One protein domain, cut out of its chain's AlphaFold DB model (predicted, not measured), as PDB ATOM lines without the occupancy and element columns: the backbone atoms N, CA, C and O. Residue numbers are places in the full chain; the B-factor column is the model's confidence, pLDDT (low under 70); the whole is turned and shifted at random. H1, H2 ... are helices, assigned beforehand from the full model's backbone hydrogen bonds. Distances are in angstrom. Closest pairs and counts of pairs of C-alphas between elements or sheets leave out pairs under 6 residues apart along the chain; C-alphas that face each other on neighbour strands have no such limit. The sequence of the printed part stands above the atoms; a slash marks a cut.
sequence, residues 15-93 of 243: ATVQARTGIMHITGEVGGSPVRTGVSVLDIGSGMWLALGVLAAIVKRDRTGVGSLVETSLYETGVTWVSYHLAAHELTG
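This is residues 15 to 93 of the 243 residues of the protein "CoA transferase" of Actinobacteria bacterium (UniProt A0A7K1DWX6). A small cluster of helices has a long helical arm reaching out of it: H4 sits in the middle, short H1 and the first turns of long H3 pack on it, and H3 then runs far out. The chain folds back from H3's far end to H4 through residues 65 to 73, and residues 87 to 93, mostly H5, stick out another way. The 79 printed residues include five named helices, H1 to H5 in chain order, and no named strand: all helix. The whole is loose, with a radius of gyration of the C-alphas of 16.4 A, and flat, spanning 55 by 30 by 14 A.

H1, residues 15 to 21, touches H4, residues 74 to 81, at a steep tilt of 52 degrees, the same way; their closest C-alphas, Thr 21 and Gly 78, are 5.4 A apart. H2, residues 23 to 26, is close to H1 but not clearly touching; the closest C-alphas, Gln 18 and Met 24, are 5.7 A apart. H3, residues 41 to 64, touches H4 with residues 42 to 46 alone, about perpendicular at 87 degrees; the closest C-alphas, Leu 42 and Leu 74, are 5.1 A apart. H5, residues 83 to 92, and H4 meet only through their link; H5 is apart from H1, H2 and H3. Every O i to N i+4 pair is within hydrogen-bond range in H1, H3, H4 and H5; H2 is too short for one.

H1 begins at C-alpha 15, (-45.996, 32.035, -7.719). H3 measures 34.2 A from first to last C-alpha and ends at C-alpha 64, (-13.120, 12.929, -17.489). H5 measures 14.2 A and ends at C-alpha 92, (-35.534, 29.396, 18.540).

The C-alphas farthest apart, Gly 31 and Gly 65, are 55.6 A apart. The link from H2 to H3, residues 27 to 40, is long. The printed part has no cut, and no printed residue is under 70 in pLDDT.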
ATOM      1  N   ALA A  15     -45.074  31.612  -8.776       97.12
ATOM      2  CA  ALA A  15     -45.996  32.035  -7.719       97.12
ATOM      3  C   ALA A  15     -46.519  30.868  -6.858       97.12
ATOM      4  O   ALA A  15     -46.528  30.954  -5.631       97.12
ATOM      5  N   THR A  16     -46.947  29.761  -7.475       97.56
ATOM      6  CA  THR A  16     -47.509  28.627  -6.719       97.56
ATOM      7  C   THR A  16     -46.441  27.918  -5.894       97.56
ATOM      8  O   THR A  16     -46.719  27.424  -4.802       97.56
ATOM      9  N   VAL A  17     -45.195  27.916  -6.369       98.25
ATOM     10  CA  VAL A  17     -44.071  27.339  -5.633       98.25
ATOM     11  C   VAL A  17     -43.574  28.279  -4.529       98.25
ATOM     12  O   VAL A  17     -43.234  27.788  -3.451       98.25
ATOM     13  N   GLN A  18     -43.613  29.605  -4.711       98.50
ATOM     14  CA  GLN A  18     -43.366  30.566  -3.624       98.50
ATOM     15  C   GLN A  18     -44.343  30.362  -2.458       98.50
ATOM     16  O   GLN A  18     -43.935  30.427  -1.298       98.50
ATOM     17  N   ALA A  19     -45.615  30.065  -2.757       97.69
ATOM     18  CA  ALA A  19     -46.615  29.752  -1.738       97.69
ATOM     19  C   ALA A  19     -46.199  28.537  -0.895       97.69
ATOM     20  O   ALA A  19     -46.242  28.578   0.331       97.69
ATOM     21  N   ARG A  20     -45.744  27.461  -1.553       97.56
ATOM     22  CA  ARG A  20     -45.354  26.214  -0.878       97.56
ATOM     23  C   ARG A  20     -44.026  26.313  -0.129       97.56
ATOM     24  O   ARG A  20     -43.853  25.648   0.885       97.56
ATOM     25  N   THR A  21     -43.077  27.081  -0.650       97.81
ATOM     26  CA  THR A  21     -41.721  27.202  -0.081       97.81
ATOM     27  C   THR A  21     -41.649  28.189   1.082       97.81
ATOM     28  O   THR A  21     -40.608  28.305   1.711       97.81
ATOM     29  N   GLY A  22     -42.750  28.878   1.400       97.25
ATOM     30  CA  GLY A  22     -42.831  29.812   2.523       97.25
ATOM     31  C   GLY A  22     -42.397  31.239   2.185       97.25
ATOM     32  O   GLY A  22     -42.611  32.125   3.005       97.25
ATOM     33  N   ILE A  23     -41.886  31.498   0.974       97.81
ATOM     34  CA  ILE A  23     -41.492  32.845   0.525       97.81
ATOM     35  C   ILE A  23     -42.669  33.818   0.622       97.81
ATOM     36  O   ILE A  23     -42.521  34.907   1.172       97.81
ATOM     37  N   MET A  24     -43.860  33.423   0.160       97.12
ATOM     38  CA  MET A  24     -45.042  34.283   0.298       97.12
ATOM     39  C   MET A  24     -45.404  34.539   1.762       97.12
ATOM     40  O   MET A  24     -45.819  35.639   2.108       97.12
ATOM     41  N   HIS A  25     -45.251  33.535   2.633       95.69
ATOM     42  CA  HIS A  25     -45.605  33.662   4.049       95.69
ATOM     43  C   HIS A  25     -44.761  34.719   4.756       95.69
ATOM     44  O   HIS A  25     -45.301  35.444   5.585       95.69
ATOM     45  N   ILE A  26     -43.479  34.838   4.411       95.44
ATOM     46  CA  ILE A  26     -42.551  35.818   5.000       95.44
ATOM     47  C   ILE A  26     -42.540  37.172   4.273       95.44
ATOM     48  O   ILE A  26     -41.943  38.119   4.775       95.44
ATOM     49  N   THR A  27     -43.221  37.292   3.128       96.69
ATOM     50  CA  THR A  27     -43.249  38.518   2.315       96.69
ATOM     51  C   THR A  27     -44.561  39.282   2.513       96.69
ATOM     52  O   THR A  27     -45.646  38.706   2.430       96.69
ATOM     53  N   GLY A  28     -44.465  40.593   2.741       95.62
ATOM     54  CA  GLY A  28     -45.600  41.505   2.920       95.62
ATOM     55  C   GLY A  28     -45.542  42.273   4.239       95.62
ATOM     56  O   GLY A  28     -44.594  42.128   5.008       95.62
ATOM     57  N   GLU A  29     -46.566  43.084   4.496       95.50
ATOM     58  CA  GLU A  29     -46.666  43.897   5.713       95.50
ATOM     59  C   GLU A  29     -46.966  43.062   6.964       95.50
ATOM     60  O   GLU A  29     -47.604  42.001   6.907       95.50
ATOM     61  N   VAL A  30     -46.537  43.577   8.119       92.12
ATOM     62  CA  VAL A  30     -46.872  43.013   9.434       92.12
ATOM     63  C   VAL A  30     -48.394  42.995   9.597       92.12
ATOM     64  O   VAL A  30     -49.071  43.988   9.349       92.12
ATOM     65  N   GLY A  31     -48.959  41.841   9.963       91.88
ATOM     66  CA  GLY A  31     -50.413  41.659  10.079       91.88
ATOM     67  C   GLY A  31     -51.181  41.640   8.746       91.88
ATOM     68  O   GLY A  31     -52.364  41.306   8.740       91.88
ATOM     69  N   GLY A  32     -50.527  41.932   7.616       94.69
ATOM     70  CA  GLY A  32     -51.119  41.867   6.280       94.69
ATOM     71  C   GLY A  32     -51.210  40.443   5.727       94.69
ATOM     72  O   GLY A  32     -50.651  39.495   6.289       94.69
ATOM     73  N   SER A  33     -51.902  40.290   4.597       95.75
ATOM     74  CA  SER A  33     -51.957  39.025   3.851       95.75
ATOM     75  C   SER A  33     -50.595  38.677   3.224       95.75
ATOM     76  O   SER A  33     -49.878  39.588   2.810       95.75
ATOM     77  N   PRO A  34     -50.243  37.381   3.097       96.19
ATOM     78  CA  PRO A  34     -49.092  36.938   2.307       96.19
ATOM     79  C   PRO A  34     -49.149  37.459   0.866       96.19
ATOM     80  O   PRO A  34     -50.205  37.405   0.230       96.19
ATOM     81  N   VAL A  35     -48.012  37.903   0.329       97.38
ATOM     82  CA  VAL A  35     -47.891  38.346  -1.071       97.38
ATOM     83  C   VAL A  35     -46.706  37.669  -1.758       97.38
ATOM     84  O   VAL A  35     -45.744  37.273  -1.106       97.38
ATOM     85  N   ARG A  36     -46.758  37.517  -3.088       95.81
ATOM     86  CA  ARG A  36     -45.578  37.088  -3.864       95.81
ATOM     87  C   ARG A  36     -44.544  38.199  -3.946       95.81
ATOM     88  O   ARG A  36     -44.884  39.380  -3.895       95.81
ATOM     89  N   THR A  37     -43.306  37.812  -4.222       96.44
ATOM     90  CA  THR A  37     -42.309  38.753  -4.731       96.44
ATOM     91  C   THR A  37     -42.754  39.320  -6.085       96.44
ATOM     92  O   THR A  37     -43.356  38.620  -6.906       96.44
ATOM     93  N   GLY A  38     -42.437  40.592  -6.346       95.81
ATOM     94  CA  GLY A  38     -42.775  41.247  -7.619       95.81
ATOM     95  C   GLY A  38     -42.075  40.618  -8.830       95.81
ATOM     96  O   GLY A  38     -42.630  40.587  -9.925       95.81
ATOM     97  N   VAL A  39     -40.896  40.034  -8.617       96.12
ATOM     98  CA  VAL A  39     -40.106  39.329  -9.636       96.12
ATOM     99  C   VAL A  39     -40.383  37.824  -9.571       96.12
ATOM    100  O   VAL A  39     -40.606  37.294  -8.481       96.12
ATOM    101  N   SER A  40     -40.330  37.132 -10.716       97.62
ATOM    102  CA  SER A  40     -40.352  35.659 -10.798       97.62
ATOM    103  C   SER A  40     -39.045  35.057 -10.291       97.62
ATOM    104  O   SER A  40     -38.209  34.557 -11.044       97.62
ATOM    105  N   VAL A  41     -38.834  35.206  -8.990       97.75
ATOM    106  CA  VAL A  41     -37.556  34.970  -8.339       97.75
ATOM    107  C   VAL A  41     -37.141  33.507  -8.495       97.75
ATOM    108  O   VAL A  41     -36.003  33.244  -8.866       97.75
ATOM    109  N   LEU A  42     -38.051  32.545  -8.323       98.44
ATOM    110  CA  LEU A  42     -37.732  31.121  -8.430       98.44
ATOM    111  C   LEU A  42     -37.402  30.712  -9.863       98.44
ATOM    112  O   LEU A  42     -36.527  29.863 -10.046       98.44
ATOM    113  N   ASP A  43     -38.055  31.310 -10.865       98.25
ATOM    114  CA  ASP A  43     -37.745  31.048 -12.277       98.25
ATOM    115  C   ASP A  43     -36.312  31.491 -12.598       98.25
ATOM    116  O   ASP A  43     -35.511  30.710 -13.117       98.25
ATOM    117  N   ILE A  44     -35.961  32.725 -12.219       97.38
ATOM    118  CA  ILE A  44     -34.622  33.292 -12.437       97.38
ATOM    119  C   ILE A  44     -33.575  32.489 -11.660       97.38
ATOM    120  O   ILE A  44     -32.573  32.063 -12.233       97.38
ATOM    121  N   GLY A  45     -33.816  32.234 -10.372       98.00
ATOM    122  CA  GLY A  45     -32.895  31.498  -9.508       98.00
ATOM    123  C   GLY A  45     -32.624  30.084 -10.002       98.00
ATOM    124  O   GLY A  45     -31.471  29.673 -10.094       98.00
ATOM    125  N   SER A  46     -33.669  29.361 -10.406       98.25
ATOM    126  CA  SER A  46     -33.514  28.005 -10.949       98.25
ATOM    127  C   SER A  46     -32.754  28.015 -12.274       98.25
ATOM    128  O   SER A  46     -31.905  27.153 -12.498       98.25
ATOM    129  N   GLY A  47     -32.987  29.019 -13.127       98.00
ATOM    130  CA  GLY A  47     -32.182  29.236 -14.331       98.00
ATOM    131  C   GLY A  47     -30.700  29.471 -14.014       98.00
ATOM    132  O   GLY A  47     -29.831  28.897 -14.673       98.00
ATOM    133  N   MET A  48     -30.402  30.252 -12.970       97.75
ATOM    134  CA  MET A  48     -29.031  30.499 -12.505       97.75
ATOM    135  C   MET A  48     -28.364  29.232 -11.952       97.75
ATOM    136  O   MET A  48     -27.220  28.950 -12.314       97.75
ATOM    137  N   TRP A  49     -29.065  28.440 -11.133       98.19
ATOM    138  CA  TRP A  49     -28.548  27.159 -10.637       98.19
ATOM    139  C   TRP A  49     -28.259  26.185 -11.773       98.19
ATOM    140  O   TRP A  49     -27.201  25.555 -11.786       98.19
ATOM    141  N   LEU A  50     -29.156  26.105 -12.759       98.31
ATOM    142  CA  LEU A  50     -28.964  25.247 -13.921       98.31
ATOM    143  C   LEU A  50     -27.751  25.691 -14.746       98.31
ATOM    144  O   LEU A  50     -26.934  24.853 -15.120       98.31
ATOM    145  N   ALA A  51     -27.589  26.995 -14.988       98.25
ATOM    146  CA  ALA A  51     -26.423  27.525 -15.691       98.25
ATOM    147  C   ALA A  51     -25.112  27.189 -14.957       98.25
ATOM    148  O   ALA A  51     -24.174  26.686 -15.579       98.25
ATOM    149  N   LEU A  52     -25.057  27.387 -13.634       98.25
ATOM    150  CA  LEU A  52     -23.909  27.003 -12.802       98.25
ATOM    151  C   LEU A  52     -23.628  25.495 -12.864       98.25
ATOM    152  O   LEU A  52     -22.480  25.092 -13.056       98.25
ATOM    153  N   GLY A  53     -24.663  24.663 -12.750       98.44
ATOM    154  CA  GLY A  53     -24.539  23.210 -12.836       98.44
ATOM    155  C   GLY A  53     -24.032  22.743 -14.202       98.44
ATOM    156  O   GLY A  53     -23.163  21.874 -14.273       98.44
ATOM    157  N   VAL A  54     -24.495  23.363 -15.292       98.69
ATOM    158  CA  VAL A  54     -24.006  23.095 -16.654       98.69
ATOM    159  C   VAL A  54     -22.537  23.492 -16.801       98.69
ATOM    160  O   VAL A  54     -21.753  22.708 -17.336       98.69
ATOM    161  N   LEU A  55     -22.127  24.658 -16.291       98.31
ATOM    162  CA  LEU A  55     -20.718  25.068 -16.298       98.31
ATOM    163  C   LEU A  55     -19.840  24.073 -15.522       98.31
ATOM    164  O   LEU A  55     -18.798  23.649 -16.024       98.31
ATOM    165  N   ALA A  56     -20.284  23.630 -14.343       98.44
ATOM    166  CA  ALA A  56     -19.585  22.613 -13.559       98.44
ATOM    167  C   ALA A  56     -19.499  21.263 -14.298       98.44
ATOM    168  O   ALA A  56     -18.448  20.613 -14.291       98.44
ATOM    169  N   ALA A  57     -20.570  20.853 -14.983       98.56
ATOM    170  CA  ALA A  57     -20.599  19.638 -15.794       98.56
ATOM    171  C   ALA A  57     -19.640  19.708 -16.993       98.56
ATOM    172  O   ALA A  57     -18.989  18.709 -17.300       98.56
ATOM    173  N   ILE A  58     -19.505  20.873 -17.635       98.62
ATOM    174  CA  ILE A  58     -18.525  21.100 -18.708       98.62
ATOM    175  C   ILE A  58     -17.101  20.943 -18.164       98.62
ATOM    176  O   ILE A  58     -16.335  20.151 -18.708       98.62
ATOM    177  N   VAL A  59     -16.771  21.596 -17.042       98.44
ATOM    178  CA  VAL A  59     -15.444  21.473 -16.403       98.44
ATOM    179  C   VAL A  59     -15.138  20.022 -16.021       98.44
ATOM    180  O   VAL A  59     -14.018  19.546 -16.210       98.44
ATOM    181  N   LYS A  60     -16.128  19.293 -15.494       98.31
ATOM    182  CA  LYS A  60     -15.997  17.863 -15.192       98.31
ATOM    183  C   LYS A  60     -15.729  17.055 -16.460       98.31
ATOM    184  O   LYS A  60     -14.784  16.271 -16.476       98.31
ATOM    185  N   ARG A  61     -16.527  17.254 -17.513       98.56
ATOM    186  CA  ARG A  61     -16.388  16.546 -18.791       98.56
ATOM    187  C   ARG A  61     -15.021  16.788 -19.420       98.56
ATOM    188  O   ARG A  61     -14.438  15.844 -19.933       98.56
ATOM    189  N   ASP A  62     -14.480  17.997 -19.346       98.38
ATOM    190  CA  ASP A  62     -13.161  18.296 -19.917       98.38
ATOM    191  C   ASP A  62     -12.028  17.527 -19.205       98.38
ATOM    192  O   ASP A  62     -10.994  17.248 -19.806       98.38
ATOM    193  N   ARG A  63     -12.235  17.118 -17.944       97.88
ATOM    194  CA  ARG A  63     -11.286  16.286 -17.181       97.88
ATOM    195  C   ARG A  63     -11.505  14.787 -17.359       97.88
ATOM    196  O   ARG A  63     -10.553  14.022 -17.258       97.88
ATOM    197  N   THR A  64     -12.752  14.355 -17.543       98.31
ATOM    198  CA  THR A  64     -13.120  12.929 -17.489       98.31
ATOM    199  C   THR A  64     -13.540  12.340 -18.832       98.31
ATOM    200  O   THR A  64     -13.607  11.123 -18.959       98.31
ATOM    201  N   GLY A  65     -13.879  13.172 -19.815       98.19
ATOM    202  CA  GLY A  65     -14.522  12.772 -21.069       98.19
ATOM    203  C   GLY A  65     -16.005  12.396 -20.938       98.19
ATOM    204  O   GLY A  65     -16.630  12.049 -21.937       98.19
ATOM    205  N   VAL A  66     -16.596  12.468 -19.739       98.31
ATOM    206  CA  VAL A  66     -17.951  11.957 -19.461       98.31
ATOM    207  C   VAL A  66     -18.928  13.100 -19.192       98.31
ATOM    208  O   VAL A  66     -18.652  13.999 -18.398       98.31
ATOM    209  N   GLY A  67     -20.097  13.049 -19.839       97.56
ATOM    210  CA  GLY A  67     -21.192  13.997 -19.621       97.56
ATOM    211  C   GLY A  67     -21.815  13.909 -18.221       97.56
ATOM    212  O   GLY A  67     -21.438  13.089 -17.384       97.56
ATOM    213  N   SER A  68     -22.775  14.783 -17.925       98.00
ATOM    214  CA  SER A  68     -23.550  14.729 -16.677       98.00
ATOM    215  C   SER A  68     -24.990  15.167 -16.925       98.00
ATOM    216  O   SER A  68     -25.231  16.064 -17.729       98.00
ATOM    217  N   LEU A  69     -25.925  14.525 -16.228       97.94
ATOM    218  CA  LEU A  69     -27.288  15.018 -16.065       97.94
ATOM    219  C   LEU A  69     -27.266  16.094 -14.970       97.94
ATOM    220  O   LEU A  69     -26.705  15.859 -13.899       97.94
ATOM    221  N   VAL A  70     -27.820  17.270 -15.257       98.00
ATOM    222  CA  VAL A  70     -27.929  18.392 -14.314       98.00
ATOM    223  C   VAL A  70     -29.408  18.681 -14.111       98.00
ATOM    224  O   VAL A  70     -30.123  18.929 -15.079       98.00
ATOM    225  N   GLU A  71     -29.852  18.651 -12.861       97.06
ATOM    226  CA  GLU A  71     -31.252  18.830 -12.484       97.06
ATOM    227  C   GLU A  71     -31.368  19.906 -11.402       97.06
ATOM    228  O   GLU A  71     -30.473  20.088 -10.578       97.06
ATOM    229  N   THR A  72     -32.470  20.648 -11.433       97.50
ATOM    230  CA  THR A  72     -32.854  21.628 -10.414       97.50
ATOM    231  C   THR A  72     -34.359  21.861 -10.506       97.50
ATOM    232  O   THR A  72     -35.024  21.379 -11.431       97.50
ATOM    233  N   SER A  73     -34.923  22.616  -9.571       98.25
ATOM    234  CA  SER A  73     -36.333  22.962  -9.589       98.25
ATOM    235  C   SER A  73     -36.634  24.259  -8.855       98.25
ATOM    236  O   SER A  73     -35.945  24.635  -7.909       98.25
ATOM    237  N   LEU A  74     -37.760  24.881  -9.221       98.31
ATOM    238  CA  LEU A  74     -38.314  26.035  -8.504       98.31
ATOM    239  C   LEU A  74     -38.443  25.771  -6.995       98.31
ATOM    240  O   LEU A  74     -38.257  26.671  -6.182       98.31
ATOM    241  N   TYR A  75     -38.777  24.531  -6.620       98.50
ATOM    242  CA  TYR A  75     -38.992  24.154  -5.226       98.50
ATOM    243  C   TYR A  75     -37.677  24.112  -4.449       98.50
ATOM    244  O   TYR A  75     -37.586  24.733  -3.395       98.50
ATOM    245  N   GLU A  76     -36.650  23.451  -4.987       98.06
ATOM    246  CA  GLU A  76     -35.317  23.400  -4.370       98.06
ATOM    247  C   GLU A  76     -34.690  24.797  -4.265       98.06
ATOM    248  O   GLU A  76     -34.104  25.133  -3.233       98.06
ATOM    249  N   THR A  77     -34.893  25.650  -5.277       98.44
ATOM    250  CA  THR A  77     -34.511  27.069  -5.229       98.44
ATOM    251  C   THR A  77     -35.187  27.787  -4.065       98.44
ATOM    252  O   THR A  77     -34.511  28.435  -3.269       98.44
ATOM    253  N   GLY A  78     -36.507  27.639  -3.920       98.19
ATOM    254  CA  GLY A  78     -37.243  28.309  -2.850       98.19
ATOM    255  C   GLY A  78     -36.859  27.813  -1.459       98.19
ATOM    256  O   GLY A  78     -36.639  28.634  -0.575       98.19
ATOM    257  N   VAL A  79     -36.686  26.496  -1.277       97.94
ATOM    258  CA  VAL A  79     -36.189  25.903  -0.018       97.94
ATOM    259  C   VAL A  79     -34.810  26.461   0.345       97.94
ATOM    260  O   VAL A  79     -34.575  26.827   1.494       97.94
ATOM    261  N   THR A  80     -33.915  26.580  -0.637       98.06
ATOM    262  CA  THR A  80     -32.573  27.145  -0.429       98.06
ATOM    263  C   THR A  80     -32.643  28.600   0.040       98.06
ATOM    264  O   THR A  80     -31.923  29.001   0.955       98.06
ATOM    265  N   TRP A  81     -33.524  29.403  -0.553       97.62
ATOM    266  CA  TRP A  81     -33.624  30.833  -0.249       97.62
ATOM    267  C   TRP A  81     -34.312  31.158   1.073       97.62
ATOM    268  O   TRP A  81     -34.039  32.212   1.642       97.62
ATOM    269  N   VAL A  82     -35.117  30.247   1.620       96.75
ATOM    270  CA  VAL A  82     -35.659  30.384   2.984       96.75
ATOM    271  C   VAL A  82     -34.757  29.765   4.059       96.75
ATOM    272  O   VAL A  82     -35.158  29.681   5.215       96.75
ATOM    273  N   SER A  83     -33.531  29.349   3.722       96.38
ATOM    274  CA  SER A  83     -32.601  28.676   4.650       96.38
ATOM    275  C   SER A  83     -32.373  29.430   5.963       96.38
ATOM    276  O   SER A  83     -32.352  28.802   7.021       96.38
ATOM    277  N   TYR A  84     -32.275  30.764   5.924       92.25
ATOM    278  CA  TYR A  84     -32.189  31.594   7.131       92.25
ATOM    279  C   TYR A  84     -33.388  31.380   8.068       92.25
ATOM    280  O   TYR A  84     -33.205  31.181   9.267       92.25
ATOM    281  N   HIS A  85     -34.605  31.364   7.524       94.56
ATOM    282  CA  HIS A  85     -35.836  31.166   8.291       94.56
ATOM    283  C   HIS A  85     -35.927  29.761   8.883       94.56
ATOM    284  O   HIS A  85     -36.345  29.606  10.029       94.56
ATOM    285  N   LEU A  86     -35.495  28.748   8.125       95.94
ATOM    286  CA  LEU A  86     -35.424  27.372   8.612       95.94
ATOM    287  C   LEU A  86     -34.431  27.258   9.776       95.94
ATOM    288  O   LEU A  86     -34.786  26.746  10.832       95.94
ATOM    289  N   ALA A  87     -33.223  27.805   9.626       95.50
ATOM    290  CA  ALA A  87     -32.213  27.792  10.682       95.50
ATOM    291  C   ALA A  87     -32.658  28.582  11.927       95.50
ATOM    292  O   ALA A  87     -32.476  28.119  13.050       95.50
ATOM    293  N   ALA A  88     -33.272  29.755  11.743       93.19
ATOM    294  CA  ALA A  88     -33.801  30.552  12.846       93.19
ATOM    295  C   ALA A  88     -34.911  29.810  13.607       93.19
ATOM    296  O   ALA A  88     -34.934  29.848  14.840       93.19
ATOM    297  N   HIS A  89     -35.797  29.104  12.898       95.50
ATOM    298  CA  HIS A  89     -36.826  28.274  13.521       95.50
ATOM    299  C   HIS A  89     -36.215  27.127  14.335       95.50
ATOM    300  O   HIS A  89     -36.557  26.980  15.503       95.50
ATOM    301  N   GLU A  90     -35.262  26.382  13.771       97.06
ATOM    302  CA  GLU A  90     -34.580  25.283  14.475       97.06
ATOM    303  C   GLU A  90     -33.868  25.754  15.755       97.06
ATOM    304  O   GLU A  90     -33.855  25.050  16.761       97.06
ATOM    305  N   LEU A  91     -33.298  26.965  15.744       95.56
ATOM    306  CA  LEU A  91     -32.587  27.524  16.898       95.56
ATOM    307  C   LEU A  91     -33.513  28.080  17.989       95.56
ATOM    308  O   LEU A  91     -33.136  28.084  19.160       95.56
ATOM    309  N   THR A  92     -34.686  28.603  17.623       94.31
ATOM    310  CA  THR A  92     -35.534  29.396  18.540       94.31
ATOM    311  C   THR A  92     -36.896  28.772  18.835       94.31
ATOM    312  O   THR A  92     -37.574  29.195  19.772       94.31
ATOM    313  N   GLY A  93     -37.336  27.812  18.020       96.12
ATOM    314  CA  GLY A  93     -38.697  27.276  18.007       96.12
ATOM    315  C   GLY A  93     -39.764  28.266  17.521       96.12
ATOM    316  O   GLY A  93     -40.946  27.927  17.509       96.12
TER     317      GLY A  93